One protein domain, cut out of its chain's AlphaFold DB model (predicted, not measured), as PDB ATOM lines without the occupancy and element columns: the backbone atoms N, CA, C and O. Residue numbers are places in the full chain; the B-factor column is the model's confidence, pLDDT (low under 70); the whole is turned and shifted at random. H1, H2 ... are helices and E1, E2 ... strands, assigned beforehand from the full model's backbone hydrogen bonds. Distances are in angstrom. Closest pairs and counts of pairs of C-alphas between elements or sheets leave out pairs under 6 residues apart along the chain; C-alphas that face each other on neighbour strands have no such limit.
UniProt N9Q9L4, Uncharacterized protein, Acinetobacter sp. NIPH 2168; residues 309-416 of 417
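This is residues 309 to 416 of the 417 residues of an uncharacterized protein of Acinetobacter sp. NIPH 2168 (UniProt N9Q9L4). Long helix H1 crosses H2 with one part and H3 with another, while H2 covers one face of a strongly twisted three-stranded sheet, in two layers. The printed part has 108 residues with named elements H1, H2, E1, E2, E3, H3, mixed in class. The sheet E1 E2 E3 is a meander, each strand the antiparallel neighbour of the one before. The whole is compact, radius of gyration of the C-alphas 14.6 A, spanning 44 by 34 by 26 A.

H1, residues 313 to 335, 33.4 A, begins at C-alpha (149.015, 198.816, 170.093). H2 is 346 to 366, 30.7 A; E1 371 to 377, 18.8 A; E2 382 to 389, 22.6 A; E3 392 to 398, 17.4 A. H3, 399 to 414, 22.6 A, ends at C-alpha (128.652, 209.350, 166.649).

Hairpin E1 and E2 has N 374 and O 384 at 2.8 A, hairpin E2 and E3 N 387 and O 394 at 2.9 A, both within hydrogen-bond range. H2 runs along E1, 7 degrees on the local plane, height over the sheet 10.8 A; their closest C-alphas, Pro 361 and Ser 371, are 5.9 A apart. H1, with residues 325 to 332 alone, touches H2 at a steep tilt of 62 degrees, opposite ways; closest C-alphas Phe 332 and Leu 352, 6.9 A. H1, with 318 to 322 alone, touches H3, about perpendicular at 85 degrees; closest C-alphas Asn 322 and Phe 406, 5.4 A. H1 and H3 only graze the sheet. Each O i to N i+4 pair is within hydrogen-bond range in H1 and H3, 15 of 17 in H2.

The farthest C-alphas, Glu 342 and Glu 391, are 43.8 A apart. The printed part has no cut and no long link. pLDDT is under 70 at 309 to 314, 340 to 341, 377 to 381, 388 to 392 and 415 to 416.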
ATOM      1  N   PRO A 309     140.647 200.689 166.132       53.72
ATOM      2  CA  PRO A 309     141.573 201.444 166.973       53.72
ATOM      3  C   PRO A 309     142.195 200.613 168.104       53.72
ATOM      4  O   PRO A 309     143.233 200.991 168.635       53.72
ATOM      5  N   ALA A 310     141.624 199.474 168.486       53.38
ATOM      6  CA  ALA A 310     142.179 198.602 169.520       53.38
ATOM      7  C   ALA A 310     143.160 197.550 168.948       53.38
ATOM      8  O   ALA A 310     144.015 197.032 169.672       53.38
ATOM      9  N   GLU A 311     143.078 197.245 167.645       55.78
ATOM     10  CA  GLU A 311     143.925 196.244 166.978       55.78
ATOM     11  C   GLU A 311     145.406 196.661 166.913       55.78
ATOM     12  O   GLU A 311     146.284 195.825 167.138       55.78
ATOM     13  N   LYS A 312     145.725 197.947 166.698       57.28
ATOM     14  CA  LYS A 312     147.122 198.427 166.738       57.28
ATOM     15  C   LYS A 312     147.481 198.910 168.151       57.28
ATOM     16  O   LYS A 312     146.787 199.724 168.746       57.28
ATOM     17  N   LYS A 313     148.617 198.473 168.706       49.62
ATOM     18  CA  LYS A 313     149.015 198.816 170.093       49.62
ATOM     19  C   LYS A 313     149.145 200.329 170.345       49.62
ATOM     20  O   LYS A 313     148.742 200.832 171.389       49.62
ATOM     21  N   VAL A 314     149.673 201.071 169.367       53.97
ATOM     22  CA  VAL A 314     149.768 202.542 169.436       53.97
ATOM     23  C   VAL A 314     148.378 203.188 169.434       53.97
ATOM     24  O   VAL A 314     148.170 204.170 170.145       53.97
ATOM     25  N   SER A 315     147.412 202.626 168.701       70.12
ATOM     26  CA  SER A 315     146.041 203.138 168.692       70.12
ATOM     27  C   SER A 315     145.260 202.740 169.948       70.12
ATOM     28  O   SER A 315     144.459 203.550 170.402       70.12
ATOM     29  N   LEU A 316     145.559 201.602 170.595       76.56
ATOM     30  CA  LEU A 316     144.941 201.228 171.876       76.56
ATOM     31  C   LEU A 316     145.216 202.286 172.954       76.56
ATOM     32  O   LEU A 316     144.289 202.797 173.577       76.56
ATOM     33  N   LYS A 317     146.485 202.678 173.126       79.25
ATOM     34  CA  LYS A 317     146.880 203.698 174.111       79.25
ATOM     35  C   LYS A 317     146.231 205.058 173.835       79.25
ATOM     36  O   LYS A 317     145.742 205.703 174.757       79.25
ATOM     37  N   VAL A 318     146.210 205.489 172.572       81.25
ATOM     38  CA  VAL A 318     145.553 206.746 172.170       81.25
ATOM     39  C   VAL A 318     144.050 206.690 172.443       81.25
ATOM     40  O   VAL A 318     143.493 207.646 172.976       81.25
ATOM     41  N   THR A 319     143.410 205.562 172.142       83.25
ATOM     42  CA  THR A 319     141.979 205.354 172.388       83.25
ATOM     43  C   THR A 319     141.667 205.394 173.881       83.25
ATOM     44  O   THR A 319     140.758 206.106 174.293       83.25
ATOM     45  N   LEU A 320     142.470 204.723 174.712       86.06
ATOM     46  CA  LEU A 320     142.333 204.775 176.169       86.06
ATOM     47  C   LEU A 320     142.491 206.199 176.718       86.06
ATOM     48  O   LEU A 320     141.714 206.598 177.580       86.06
ATOM     49  N   HIS A 321     143.425 207.002 176.195       87.56
ATOM     50  CA  HIS A 321     143.538 208.415 176.586       87.56
ATOM     51  C   HIS A 321     142.267 209.205 176.271       87.56
ATOM     52  O   HIS A 321     141.806 209.980 177.106       87.56
ATOM     53  N   ASN A 322     141.696 209.002 175.082       87.38
ATOM     54  CA  ASN A 322     140.461 209.668 174.681       87.38
ATOM     55  C   ASN A 322     139.271 209.223 175.544       87.38
ATOM     56  O   ASN A 322     138.460 210.060 175.925       87.38
ATOM     57  N   LEU A 323     139.184 207.934 175.881       89.06
ATOM     58  CA  LEU A 323     138.142 207.380 176.748       89.06
ATOM     59  C   LEU A 323     138.223 207.934 178.173       89.06
ATOM     60  O   LEU A 323     137.216 208.375 178.720       89.06
ATOM     61  N   VAL A 324     139.418 207.967 178.763       91.00
ATOM     62  CA  VAL A 324     139.631 208.533 180.104       91.00
ATOM     63  C   VAL A 324     139.344 210.033 180.111       91.00
ATOM     64  O   VAL A 324     138.708 210.533 181.035       91.00
ATOM     65  N   PHE A 325     139.735 210.753 179.055       90.81
ATOM     66  CA  PHE A 325     139.376 212.162 178.908       90.81
ATOM     67  C   PHE A 325     137.865 212.363 178.741       90.81
ATOM     68  O   PHE A 325     137.320 213.279 179.351       90.81
ATOM     69  N   TYR A 326     137.169 211.503 177.984       89.69
ATOM     70  CA  TYR A 326     135.704 211.531 177.894       89.69
ATOM     71  C   TYR A 326     135.070 211.365 179.275       89.69
ATOM     72  O   TYR A 326     134.235 212.177 179.659       89.69
ATOM     73  N   ASN A 327     135.489 210.346 180.031       89.44
ATOM     74  CA  ASN A 327     134.946 210.049 181.356       89.44
ATOM     75  C   ASN A 327     135.193 211.207 182.336       89.44
ATOM     76  O   ASN A 327     134.293 211.639 183.052       89.44
ATOM     77  N   PHE A 328     136.396 211.786 182.305       90.88
ATOM     78  CA  PHE A 328     136.723 212.965 183.101       90.88
ATOM     79  C   PHE A 328     135.880 214.184 182.704       90.88
ATOM     80  O   PHE A 328     135.322 214.856 183.570       90.88
ATOM     81  N   LYS A 329     135.739 214.443 181.398       89.31
ATOM     82  CA  LYS A 329     134.883 215.511 180.874       89.31
ATOM     83  C   LYS A 329     133.428 215.304 181.298       89.31
ATOM     84  O   LYS A 329     132.795 216.263 181.719       89.31
ATOM     85  N   TYR A 330     132.912 214.081 181.232       86.81
ATOM     86  CA  TYR A 330     131.553 213.755 181.662       86.81
ATOM     87  C   TYR A 330     131.323 214.123 183.134       86.81
ATOM     88  O   TYR A 330     130.385 214.857 183.442       86.81
ATOM     89  N   ARG A 331     132.224 213.705 184.034       86.69
ATOM     90  CA  ARG A 331     132.155 214.076 185.460       86.69
ATOM     91  C   ARG A 331     132.203 215.590 185.660       86.69
ATOM     92  O   ARG A 331     131.390 216.129 186.399       86.69
ATOM     93  N   PHE A 332     133.072 216.285 184.926       90.31
ATOM     94  CA  PHE A 332     133.154 217.745 184.975       90.31
ATOM     95  C   PHE A 332     131.846 218.433 184.544       90.31
ATOM     96  O   PHE A 332     131.418 219.388 185.187       90.31
ATOM     97  N   HIS A 333     131.183 217.953 183.485       87.19
ATOM     98  CA  HIS A 333     129.866 218.458 183.075       87.19
ATOM     99  C   HIS A 333     128.823 218.269 184.179       87.19
ATOM    100  O   HIS A 333     128.119 219.220 184.526       87.19
ATOM    101  N   ARG A 334     128.790 217.079 184.791       81.94
ATOM    102  CA  ARG A 334     127.893 216.770 185.909       81.94
ATOM    103  C   ARG A 334     128.128 217.693 187.106       81.94
ATOM    104  O   ARG A 334     127.169 218.248 187.635       81.94
ATOM    105  N   ASP A 335     129.381 217.932 187.486       85.69
ATOM    106  CA  ASP A 335     129.731 218.824 188.603       85.69
ATOM    107  C   ASP A 335     129.304 220.278 188.333       85.69
ATOM    108  O   ASP A 335     128.904 221.007 189.243       85.69
ATOM    109  N   LYS A 336     129.324 220.693 187.061       86.31
ATOM    110  CA  LYS A 336     128.812 221.996 186.607       86.31
ATOM    111  C   LYS A 336     127.294 222.010 186.397       86.31
ATOM    112  O   LYS A 336     126.766 223.057 186.026       86.31
ATOM    113  N   LYS A 337     126.596 220.892 186.643       82.88
ATOM    114  CA  LYS A 337     125.159 220.692 186.378       82.88
ATOM    115  C   LYS A 337     124.775 221.028 184.933       82.88
ATOM    116  O   LYS A 337     123.743 221.648 184.688       82.88
ATOM    117  N   LYS A 338     125.638 220.649 183.991       81.00
ATOM    118  CA  LYS A 338     125.457 220.834 182.550       81.00
ATOM    119  C   LYS A 338     125.333 219.489 181.861       81.00
ATOM    120  O   LYS A 338     126.014 218.538 182.241       81.00
ATOM    121  N   LYS A 339     124.544 219.429 180.792       72.75
ATOM    122  CA  LYS A 339     124.504 218.236 179.932       72.75
ATOM    123  C   LYS A 339     125.828 218.084 179.188       72.75
ATOM    124  O   LYS A 339     126.473 219.083 178.864       72.75
ATOM    125  N   ILE A 340     126.239 216.860 178.852       69.75
ATOM    126  CA  ILE A 340     127.500 216.647 178.108       69.75
ATOM    127  C   ILE A 340     127.479 217.265 176.697       69.75
ATOM    128  O   ILE A 340     128.528 217.621 176.151       69.75
ATOM    129  N   ASN A 341     126.280 217.424 176.133       69.00
ATOM    130  CA  ASN A 341     126.051 218.034 174.823       69.00
ATOM    131  C   ASN A 341     126.016 219.568 174.877       69.00
ATOM    132  O   ASN A 341     126.110 220.221 173.838       69.00
ATOM    133  N   GLU A 342     125.896 220.160 176.067       76.69
ATOM    134  CA  GLU A 342     126.032 221.605 176.224       76.69
ATOM    135  C   GLU A 342     127.500 221.990 176.030       76.69
ATOM    136  O   GLU A 342     128.410 221.346 176.544       76.69
ATOM    137  N   GLY A 343     127.769 223.039 175.255       79.00
ATOM    138  CA  GLY A 343     129.136 223.526 175.085       79.00
ATOM    139  C   GLY A 343     129.712 224.051 176.405       79.00
ATOM    140  O   GLY A 343     129.032 224.746 177.161       79.00
ATOM    141  N   LEU A 344     130.992 223.774 176.666       85.69
ATOM    142  CA  LEU A 344     131.735 224.473 177.715       85.69
ATOM    143  C   LEU A 344     132.153 225.853 177.211       85.69
ATOM    144  O   LEU A 344     132.606 226.008 176.074       85.69
ATOM    145  N   THR A 345     132.059 226.860 178.075       88.19
ATOM    146  CA  THR A 345     132.661 228.168 177.804       88.19
ATOM    147  C   THR A 345     134.181 228.037 177.686       88.19
ATOM    148  O   THR A 345     134.795 227.077 178.156       88.19
ATOM    149  N   ARG A 346     134.838 229.044 177.102       85.38
ATOM    150  CA  ARG A 346     136.307 229.063 177.008       85.38
ATOM    151  C   ARG A 346     136.987 228.962 178.382       85.38
ATOM    152  O   ARG A 346     138.040 228.337 178.488       85.38
ATOM    153  N   ALA A 347     136.397 229.571 179.412       87.12
ATOM    154  CA  ALA A 347     136.903 229.509 180.781       87.12
ATOM    155  C   ALA A 347     136.774 228.094 181.367       87.12
ATOM    156  O   ALA A 347     137.756 227.553 181.866       87.12
ATOM    157  N   GLU A 348     135.608 227.467 181.220       90.12
ATOM    158  CA  GLU A 348     135.357 226.100 181.696       90.12
ATOM    159  C   GLU A 348     136.192 225.060 180.949       90.12
ATOM    160  O   GLU A 348     136.684 224.118 181.553       90.12
ATOM    161  N   MET A 349     136.415 225.234 179.644       87.25
ATOM    162  CA  MET A 349     137.292 224.348 178.879       87.25
ATOM    163  C   MET A 349     138.745 224.432 179.371       87.25
ATOM    164  O   MET A 349     139.450 223.423 179.431       87.25
ATOM    165  N   LYS A 350     139.201 225.636 179.742       86.06
ATOM    166  CA  LYS A 350     140.526 225.830 180.340       86.06
ATOM    167  C   LYS A 350     140.608 225.172 181.719       86.06
ATOM    168  O   LYS A 350     141.599 224.508 182.001       86.06
ATOM    169  N   GLU A 351     139.575 225.333 182.541       90.38
ATOM    170  CA  GLU A 351     139.453 224.685 183.853       90.38
ATOM    171  C   GLU A 351     139.471 223.153 183.729       90.38
ATOM    172  O   GLU A 351     140.293 222.503 184.368       90.38
ATOM    173  N   LEU A 352     138.656 222.584 182.833       90.38
ATOM    174  CA  LEU A 352     138.630 221.154 182.519       90.38
ATOM    175  C   LEU A 352     140.025 220.633 182.162       90.38
ATOM    176  O   LEU A 352     140.455 219.610 182.691       90.38
ATOM    177  N   ASN A 353     140.731 221.329 181.263       87.44
ATOM    178  CA  ASN A 353     142.070 220.928 180.843       87.44
ATOM    179  C   ASN A 353     143.044 220.941 182.026       87.44
ATOM    180  O   ASN A 353     143.712 219.938 182.253       87.44
ATOM    181  N   VAL A 354     143.118 222.042 182.782       86.81
ATOM    182  CA  VAL A 354     143.999 222.153 183.960       86.81
ATOM    183  C   VAL A 354     143.726 221.002 184.931       86.81
ATOM    184  O   VAL A 354     144.630 220.219 185.211       86.81
ATOM    185  N   ASN A 355     142.463 220.824 185.328       90.94
ATOM    186  CA  ASN A 355     142.067 219.790 186.279       90.94
ATOM    187  C   ASN A 355     142.404 218.383 185.764       90.94
ATOM    188  O   ASN A 355     142.870 217.546 186.530       90.94
ATOM    189  N   PHE A 356     142.220 218.113 184.469       90.88
ATOM    190  CA  PHE A 356     142.569 216.821 183.880       90.88
ATOM    191  C   PHE A 356     144.079 216.546 183.927       90.88
ATOM    192  O   PHE A 356     144.503 215.442 184.273       90.88
ATOM    193  N   PHE A 357     144.905 217.536 183.580       88.12
ATOM    194  CA  PHE A 357     146.361 217.381 183.561       88.12
ATOM    195  C   PHE A 357     146.977 217.286 184.955       88.12
ATOM    196  O   PHE A 357     147.989 216.599 185.100       88.12
ATOM    197  N   ASP A 358     146.355 217.906 185.956       88.25
ATOM    198  CA  ASP A 358     146.756 217.799 187.360       88.25
ATOM    199  C   ASP A 358     146.277 216.479 187.991       88.25
ATOM    200  O   ASP A 358     147.006 215.854 188.762       88.25
ATOM    201  N   TRP A 359     145.104 215.979 187.588       91.19
ATOM    202  CA  TRP A 359     144.537 214.723 188.085       91.19
ATOM    203  C   TRP A 359     145.347 213.482 187.677       91.19
ATOM    204  O   TRP A 359     145.533 212.566 188.479       91.19
ATOM    205  N   ILE A 360     145.870 213.419 186.447       90.12
ATOM    206  CA  ILE A 360     146.574 212.219 185.955       90.12
ATOM    207  C   ILE A 360     147.819 211.862 186.806       90.12
ATOM    208  O   ILE A 360     147.935 210.699 187.207       90.12
ATOM    209  N   PRO A 361     148.754 212.789 187.112       87.81
ATOM    210  CA  PRO A 361     149.894 212.505 187.983       87.81
ATOM    211  C   PRO A 361     149.493 212.038 189.383       87.81
ATOM    212  O   PRO A 361     150.147 211.150 189.931       87.81
ATOM    213  N   GLU A 362     148.419 212.591 189.955       89.25
ATOM    214  CA  GLU A 362     147.908 212.170 191.263       89.25
ATOM    215  C   GLU A 362     147.460 210.710 191.245       89.25
ATOM    216  O   GLU A 362     147.817 209.931 192.132       89.25
ATOM    217  N   GLN A 363     146.721 210.310 190.211       88.88
ATOM    218  CA  GLN A 363     146.263 208.931 190.065       88.88
ATOM    219  C   GLN A 363     147.420 207.964 189.796       88.88
ATOM    220  O   GLN A 363     147.470 206.886 190.386       88.88
ATOM    221  N   LEU A 364     148.405 208.362 188.984       86.44
ATOM    222  CA  LEU A 364     149.629 207.580 188.782       86.44
ATOM    223  C   LEU A 364     150.395 207.388 190.098       86.44
ATOM    224  O   LEU A 364     150.784 206.265 190.426       86.44
ATOM    225  N   LYS A 365     150.528 208.452 190.900       85.50
ATOM    226  CA  LYS A 365     151.167 208.399 192.220       85.50
ATOM    227  C   LYS A 365     150.444 207.434 193.162       85.50
ATOM    228  O   LYS A 365     151.110 206.621 193.798       85.50
ATOM    229  N   LYS A 366     149.103 207.448 193.198       84.25
ATOM    230  CA  LYS A 366     148.293 206.488 193.980       84.25
ATOM    231  C   LYS A 366     148.566 205.025 193.603       84.25
ATOM    232  O   LYS A 366     148.375 204.137 194.426       84.25
ATOM    233  N   ARG A 367     149.035 204.755 192.379       80.38
ATOM    234  CA  ARG A 367     149.401 203.404 191.906       80.38
ATOM    235  C   ARG A 367     150.874 203.048 192.062       80.38
ATOM    236  O   ARG A 367     151.254 201.930 191.705       80.38
ATOM    237  N   GLY A 368     151.678 203.957 192.612       77.75
ATOM    238  CA  GLY A 368     153.126 203.802 192.733       77.75
ATOM    239  C   GLY A 368     153.886 204.091 191.437       77.75
ATOM    240  O   GLY A 368     155.046 203.711 191.323       77.75
ATOM    241  N   VAL A 369     153.259 204.751 190.458       80.12
ATOM    242  CA  VAL A 369     153.901 205.118 189.192       80.12
ATOM    243  C   VAL A 369     154.470 206.533 189.297       80.12
ATOM    244  O   VAL A 369     153.740 207.506 189.500       80.12
ATOM    245  N   SER A 370     155.788 206.658 189.133       82.38
ATOM    246  CA  SER A 370     156.471 207.953 189.156       82.38
ATOM    247  C   SER A 370     156.197 208.733 187.870       82.38
ATOM    248  O   SER A 370     156.448 208.254 186.761       82.38
ATOM    249  N   SER A 371     155.687 209.955 188.004       84.19
ATOM    250  CA  SER A 371     155.395 210.823 186.867       84.19
ATOM    251  C   SER A 371     155.738 212.280 187.160       84.19
ATOM    252  O   SER A 371     155.840 212.699 188.310       84.19
ATOM    253  N   SER A 372     155.951 213.051 186.097       83.44
ATOM    254  CA  SER A 372     156.142 214.496 186.163       83.44
ATOM    255  C   SER A 372     155.268 215.187 185.123       83.44
ATOM    256  O   SER A 372     155.207 214.770 183.961       83.44
ATOM    257  N   LEU A 373     154.598 216.251 185.556       83.81
ATOM    258  CA  LEU A 373     153.860 217.161 184.696       83.81
ATOM    259  C   LEU A 373     154.784 218.313 184.304       83.81
ATOM    260  O   LEU A 373     155.350 218.985 185.164       83.81
ATOM    261  N   ARG A 374     154.951 218.543 183.003       82.19
ATOM    262  CA  ARG A 374     155.662 219.711 182.475       82.19
ATOM    263  C   ARG A 374     154.686 220.574 181.696       82.19
ATOM    264  O   ARG A 374     154.096 220.115 180.716       82.19
ATOM    265  N   ARG A 375     154.546 221.825 182.122       77.44
ATOM    266  CA  ARG A 375     153.782 222.852 181.417       77.44
ATOM    267  C   ARG A 375     154.748 223.612 180.510       77.44
ATOM    268  O   ARG A 375     155.629 224.298 181.012       77.44
ATOM    269  N   LEU A 376     154.640 223.402 179.199       70.81
ATOM    270  CA  LEU A 376     155.556 223.978 178.206       70.81
ATOM    271  C   LEU A 376     155.158 225.417 177.859       70.81
ATOM    272  O   LEU A 376     156.016 226.290 177.821       70.81
ATOM    273  N   ASP A 377     153.857 225.669 177.695       65.62
ATOM    274  CA  ASP A 377     153.299 227.013 177.531       65.62
ATOM    275  C   ASP A 377     151.894 227.096 178.176       65.62
ATOM    276  O   ASP A 377     150.958 226.417 177.733       65.62
ATOM    277  N   PRO A 378     151.710 227.923 179.225       54.69
ATOM    278  CA  PRO A 378     150.415 228.169 179.858       54.69
ATOM    279  C   PRO A 378     149.346 228.791 178.952       54.69
ATOM    280  O   PRO A 378     148.164 228.687 179.281       54.69
ATOM    281  N   LYS A 379     149.739 229.465 177.863       55.00
ATOM    282  CA  LYS A 379     148.836 230.128 176.910       55.00
ATOM    283  C   LYS A 379     148.401 229.209 175.765       55.00
ATOM    284  O   LYS A 379     147.324 229.430 175.217       55.00
ATOM    285  N   ALA A 380     149.183 228.177 175.447       55.38
ATOM    286  CA  ALA A 380     148.899 227.225 174.367       55.38
ATOM    287  C   ALA A 380     148.291 225.882 174.845       55.38
ATOM    288  O   ALA A 380     148.063 224.969 174.041       55.38
ATOM    289  N   ASP A 381     148.007 225.745 176.150       59.19
ATOM    290  CA  ASP A 381     147.581 224.485 176.783       59.19
ATOM    291  C   ASP A 381     148.495 223.312 176.377       59.19
ATOM    292  O   ASP A 381     148.036 222.216 176.017       59.19
ATOM    293  N   GLU A 382     149.807 223.565 176.385       71.69
ATOM    294  CA  GLU A 382     150.834 222.578 176.073       71.69
ATOM    295  C   GLU A 382     151.328 221.906 177.346       71.69
ATOM    296  O   GLU A 382     152.292 222.314 177.995       71.69
ATOM    297  N   TRP A 383     150.635 220.834 177.694       77.00
ATOM    298  CA  TRP A 383     150.981 219.972 178.808       77.00
ATOM    299  C   TRP A 383     151.675 218.717 178.299       77.00
ATOM    300  O   TRP A 383     151.290 218.150 177.269       77.00
ATOM    301  N   LYS A 384     152.685 218.271 179.039       82.94
ATOM    302  CA  LYS A 384     153.409 217.030 178.789       82.94
ATOM    303  C   LYS A 384     153.451 216.225 180.078       82.94
ATOM    304  O   LYS A 384     154.037 216.679 181.059       82.94
ATOM    305  N   ILE A 385     152.893 215.019 180.054       79.50
ATOM    306  CA  ILE A 385     153.064 214.063 181.153       79.50
ATOM    307  C   ILE A 385     154.152 213.076 180.775       79.50
ATOM    308  O   ILE A 385     154.104 212.448 179.712       79.50
ATOM    309  N   VAL A 386     155.150 212.962 181.640       80.25
ATOM    310  CA  VAL A 386     156.269 212.038 181.485       80.25
ATOM    311  C   VAL A 386     156.226 211.046 182.631       80.25
ATOM    312  O   VAL A 386     156.252 211.447 183.790       80.25
ATOM    313  N   VAL A 387     156.179 209.760 182.299       77.50
ATOM    314  CA  VAL A 387     156.343 208.674 183.268       77.50
ATOM    315  C   VAL A 387     157.825 208.323 183.325       77.50
ATOM    316  O   VAL A 387     158.475 208.216 182.280       77.50
ATOM    317  N   ARG A 388     158.365 208.194 184.539       69.44
ATOM    318  CA  ARG A 388     159.748 207.768 184.767       69.44
ATOM    319  C   ARG A 388     159.762 206.280 185.075       69.44
ATOM    320  O   ARG A 388     159.165 205.856 186.057       69.44
ATOM    321  N   ASP A 389     160.466 205.519 184.249       65.81
ATOM    322  CA  ASP A 389     160.729 204.099 184.472       65.81
ATOM    323  C   ASP A 389     162.230 203.897 184.686       65.81
ATOM    324  O   ASP A 389     163.007 203.981 183.731       65.81
ATOM    325  N   LYS A 390     162.613 203.676 185.953       61.62
ATOM    326  CA  LYS A 390     163.984 203.510 186.472       61.62
ATOM    327  C   LYS A 390     164.928 204.680 186.140       61.62
ATOM    328  O   LYS A 390     165.277 205.432 187.039       61.62
ATOM    329  N   GLU A 391     165.258 204.880 184.863       57.62
ATOM    330  CA  GLU A 391     166.090 205.972 184.319       57.62
ATOM    331  C   GLU A 391     165.602 206.516 182.955       57.62
ATOM    332  O   GLU A 391     166.201 207.427 182.385       57.62
ATOM    333  N   ARG A 392     164.507 205.983 182.394       61.88
ATOM    334  CA  ARG A 392     163.966 206.401 181.094       61.88
ATOM    335  C   ARG A 392     162.725 207.265 181.268       61.88
ATOM    336  O   ARG A 392     161.750 206.879 181.910       61.88
ATOM    337  N   GLU A 393     162.744 208.434 180.639       71.00
ATOM    338  CA  GLU A 393     161.576 209.304 180.518       71.00
ATOM    339  C   GLU A 393     160.721 208.871 179.319       71.00
ATOM    340  O   GLU A 393     161.100 209.068 178.163       71.00
ATOM    341  N   ARG A 394     159.534 208.303 179.575       74.56
ATOM    342  CA  ARG A 394     158.559 207.963 178.527       74.56
ATOM    343  C   ARG A 394     157.467 209.025 178.483       74.56
ATOM    344  O   ARG A 394     156.760 209.262 179.461       74.56
ATOM    345  N   LEU A 395     157.297 209.656 177.321       72.94
ATOM    346  CA  LEU A 395     156.165 210.549 177.077       72.94
ATOM    347  C   LEU A 395     154.861 209.747 177.150       72.94
ATOM    348  O   LEU A 395     154.644 208.824 176.360       72.94
ATOM    349  N   LEU A 396     153.993 210.110 178.091       73.38
ATOM    350  CA  LEU A 396     152.671 209.518 178.210       73.38
ATOM    351  C   LEU A 396     151.727 210.156 177.187       73.38
ATOM    352  O   LEU A 396     151.218 209.444 176.328       73.38
ATOM    353  N   PHE A 397     151.568 211.484 177.215       74.81
ATOM    354  CA  PHE A 397     150.776 212.238 176.236       74.81
ATOM    355  C   PHE A 397     151.127 213.734 176.213       74.81
ATOM    356  O   PHE A 397     151.725 214.270 177.150       74.81
ATOM    357  N   LYS A 398     150.741 214.392 175.110       80.19
ATOM    358  CA  LYS A 398     150.746 215.851 174.929       80.19
ATOM    359  C   LYS A 398     149.311 216.360 174.817       80.19
ATOM    360  O   LYS A 398     148.515 215.754 174.098       80.19
ATOM    361  N   GLY A 399     148.998 217.495 175.439       78.25
ATOM    362  CA  GLY A 399     147.636 218.043 175.404       78.25
ATOM    363  C   GLY A 399     147.124 218.425 174.019       78.25
ATOM    364  O   GLY A 399     145.966 218.161 173.703       78.25
ATOM    365  N   SER A 400     147.989 218.929 173.139       77.06
ATOM    366  CA  SER A 400     147.625 219.218 171.747       77.06
ATOM    367  C   SER A 400     147.215 217.964 170.962       77.06
ATOM    368  O   SER A 400     146.242 218.000 170.209       77.06
ATOM    369  N   MET A 401     147.902 216.836 171.176       79.44
ATOM    370  CA  MET A 401     147.549 215.555 170.551       79.44
ATOM    371  C   MET A 401     146.236 215.004 171.096       79.44
ATOM    372  O   MET A 401     145.418 214.534 170.312       79.44
ATOM    373  N   LEU A 402     146.018 215.089 172.413       82.44
ATOM    374  CA  LEU A 402     144.770 214.644 173.033       82.44
ATOM    375  C   LEU A 402     143.570 215.372 172.421       82.44
ATOM    376  O   LEU A 402     142.641 214.719 171.977       82.44
ATOM    377  N   ARG A 403     143.622 216.706 172.299       77.50
ATOM    378  CA  ARG A 403     142.525 217.489 171.703       77.50
ATOM    379  C   ARG A 403     142.229 217.084 170.260       77.50
ATOM    380  O   ARG A 403     141.073 216.852 169.915       77.50
ATOM    381  N   LYS A 404     143.273 216.978 169.427       78.75
ATOM    382  CA  LYS A 404     143.127 216.594 168.015       78.75
ATOM    383  C   LYS A 404     142.522 215.194 167.882       78.75
ATOM    384  O   LYS A 404     141.591 215.001 167.107       78.75
ATOM    385  N   ASN A 405     143.033 214.241 168.656       82.19
ATOM    386  CA  ASN A 405     142.578 212.855 168.606       82.19
ATOM    387  C   ASN A 405     141.173 212.699 169.197       82.19
ATOM    388  O   ASN A 405     140.390 211.916 168.675       82.19
ATOM    389  N   PHE A 406     140.841 213.455 170.243       84.31
ATOM    390  CA  PHE A 406     139.537 213.406 170.894       84.31
ATOM    391  C   PHE A 406     138.414 213.902 169.979       84.31
ATOM    392  O   PHE A 406     137.368 213.269 169.905       84.31
ATOM    393  N   ALA A 407     138.639 214.990 169.234       78.69
ATOM    394  CA  ALA A 407     137.653 215.488 168.275       78.69
ATOM    395  C   ALA A 407     137.333 214.451 167.182       78.69
ATOM    396  O   ALA A 407     136.163 214.224 166.885       78.69
ATOM    397  N   SER A 408     138.360 213.787 166.630       78.38
ATOM    398  CA  SER A 408     138.173 212.681 165.671       78.38
ATOM    399  C   SER A 408     137.427 211.516 166.312       78.38
ATOM    400  O   SER A 408     136.451 211.028 165.763       78.38
ATOM    401  N   PHE A 409     137.841 211.128 167.519       81.88
ATOM    402  CA  PHE A 409     137.280 209.993 168.242       81.88
ATOM    403  C   PHE A 409     135.782 210.144 168.530       81.88
ATOM    404  O   PHE A 409     135.018 209.214 168.299       81.88
ATOM    405  N   ILE A 410     135.340 211.315 168.999       78.81
ATOM    406  CA  ILE A 410     133.914 211.561 169.261       78.81
ATOM    407  C   ILE A 410     133.104 211.590 167.968       78.81
ATOM    408  O   ILE A 410     132.000 211.050 167.934       78.81
ATOM    409  N   LYS A 411     133.657 212.177 166.902       77.69
ATOM    410  CA  LYS A 411     133.023 212.155 165.584       77.69
ATOM    411  C   LYS A 411     132.822 210.715 165.098       77.69
ATOM    412  O   LYS A 411     131.705 210.354 164.754       77.69
ATOM    413  N   GLU A 412     133.866 209.893 165.163       75.12
ATOM    414  CA  GLU A 412     133.815 208.480 164.772       75.12
ATOM    415  C   GLU A 412     132.773 207.697 165.580       75.12
ATOM    416  O   GLU A 412     132.021 206.928 164.997       75.12
ATOM    417  N   ILE A 413     132.670 207.904 166.899       72.81
ATOM    418  CA  ILE A 413     131.657 207.220 167.726       72.81
ATOM    419  C   ILE A 413     130.230 207.588 167.307       72.81
ATOM    420  O   ILE A 413     129.367 206.711 167.265       72.81
ATOM    421  N   ASN A 414     129.982 208.864 167.015       70.25
ATOM    422  CA  ASN A 414     128.652 209.350 166.649       70.25
ATOM    423  C   ASN A 414     128.240 208.935 165.224       70.25
ATOM    424  O   ASN A 414     127.055 208.837 164.944       70.25
ATOM    425  N   GLU A 415     129.197 208.669 164.330       67.81
ATOM    426  CA  GLU A 415     128.949 208.210 162.952       67.81
ATOM    427  C   GLU A 415     128.699 206.688 162.840       67.81
ATOM    428  O   GLU A 415     128.453 206.188 161.746       67.81
ATOM    429  N   LEU A 416     128.767 205.939 163.950       56.66
ATOM    430  CA  LEU A 416     128.581 204.476 163.999       56.66
ATOM    431  C   LEU A 416     127.127 204.027 164.265       56.66
ATOM    432  O   LEU A 416     126.905 202.856 164.598       56.66
TER     433      LEU A 416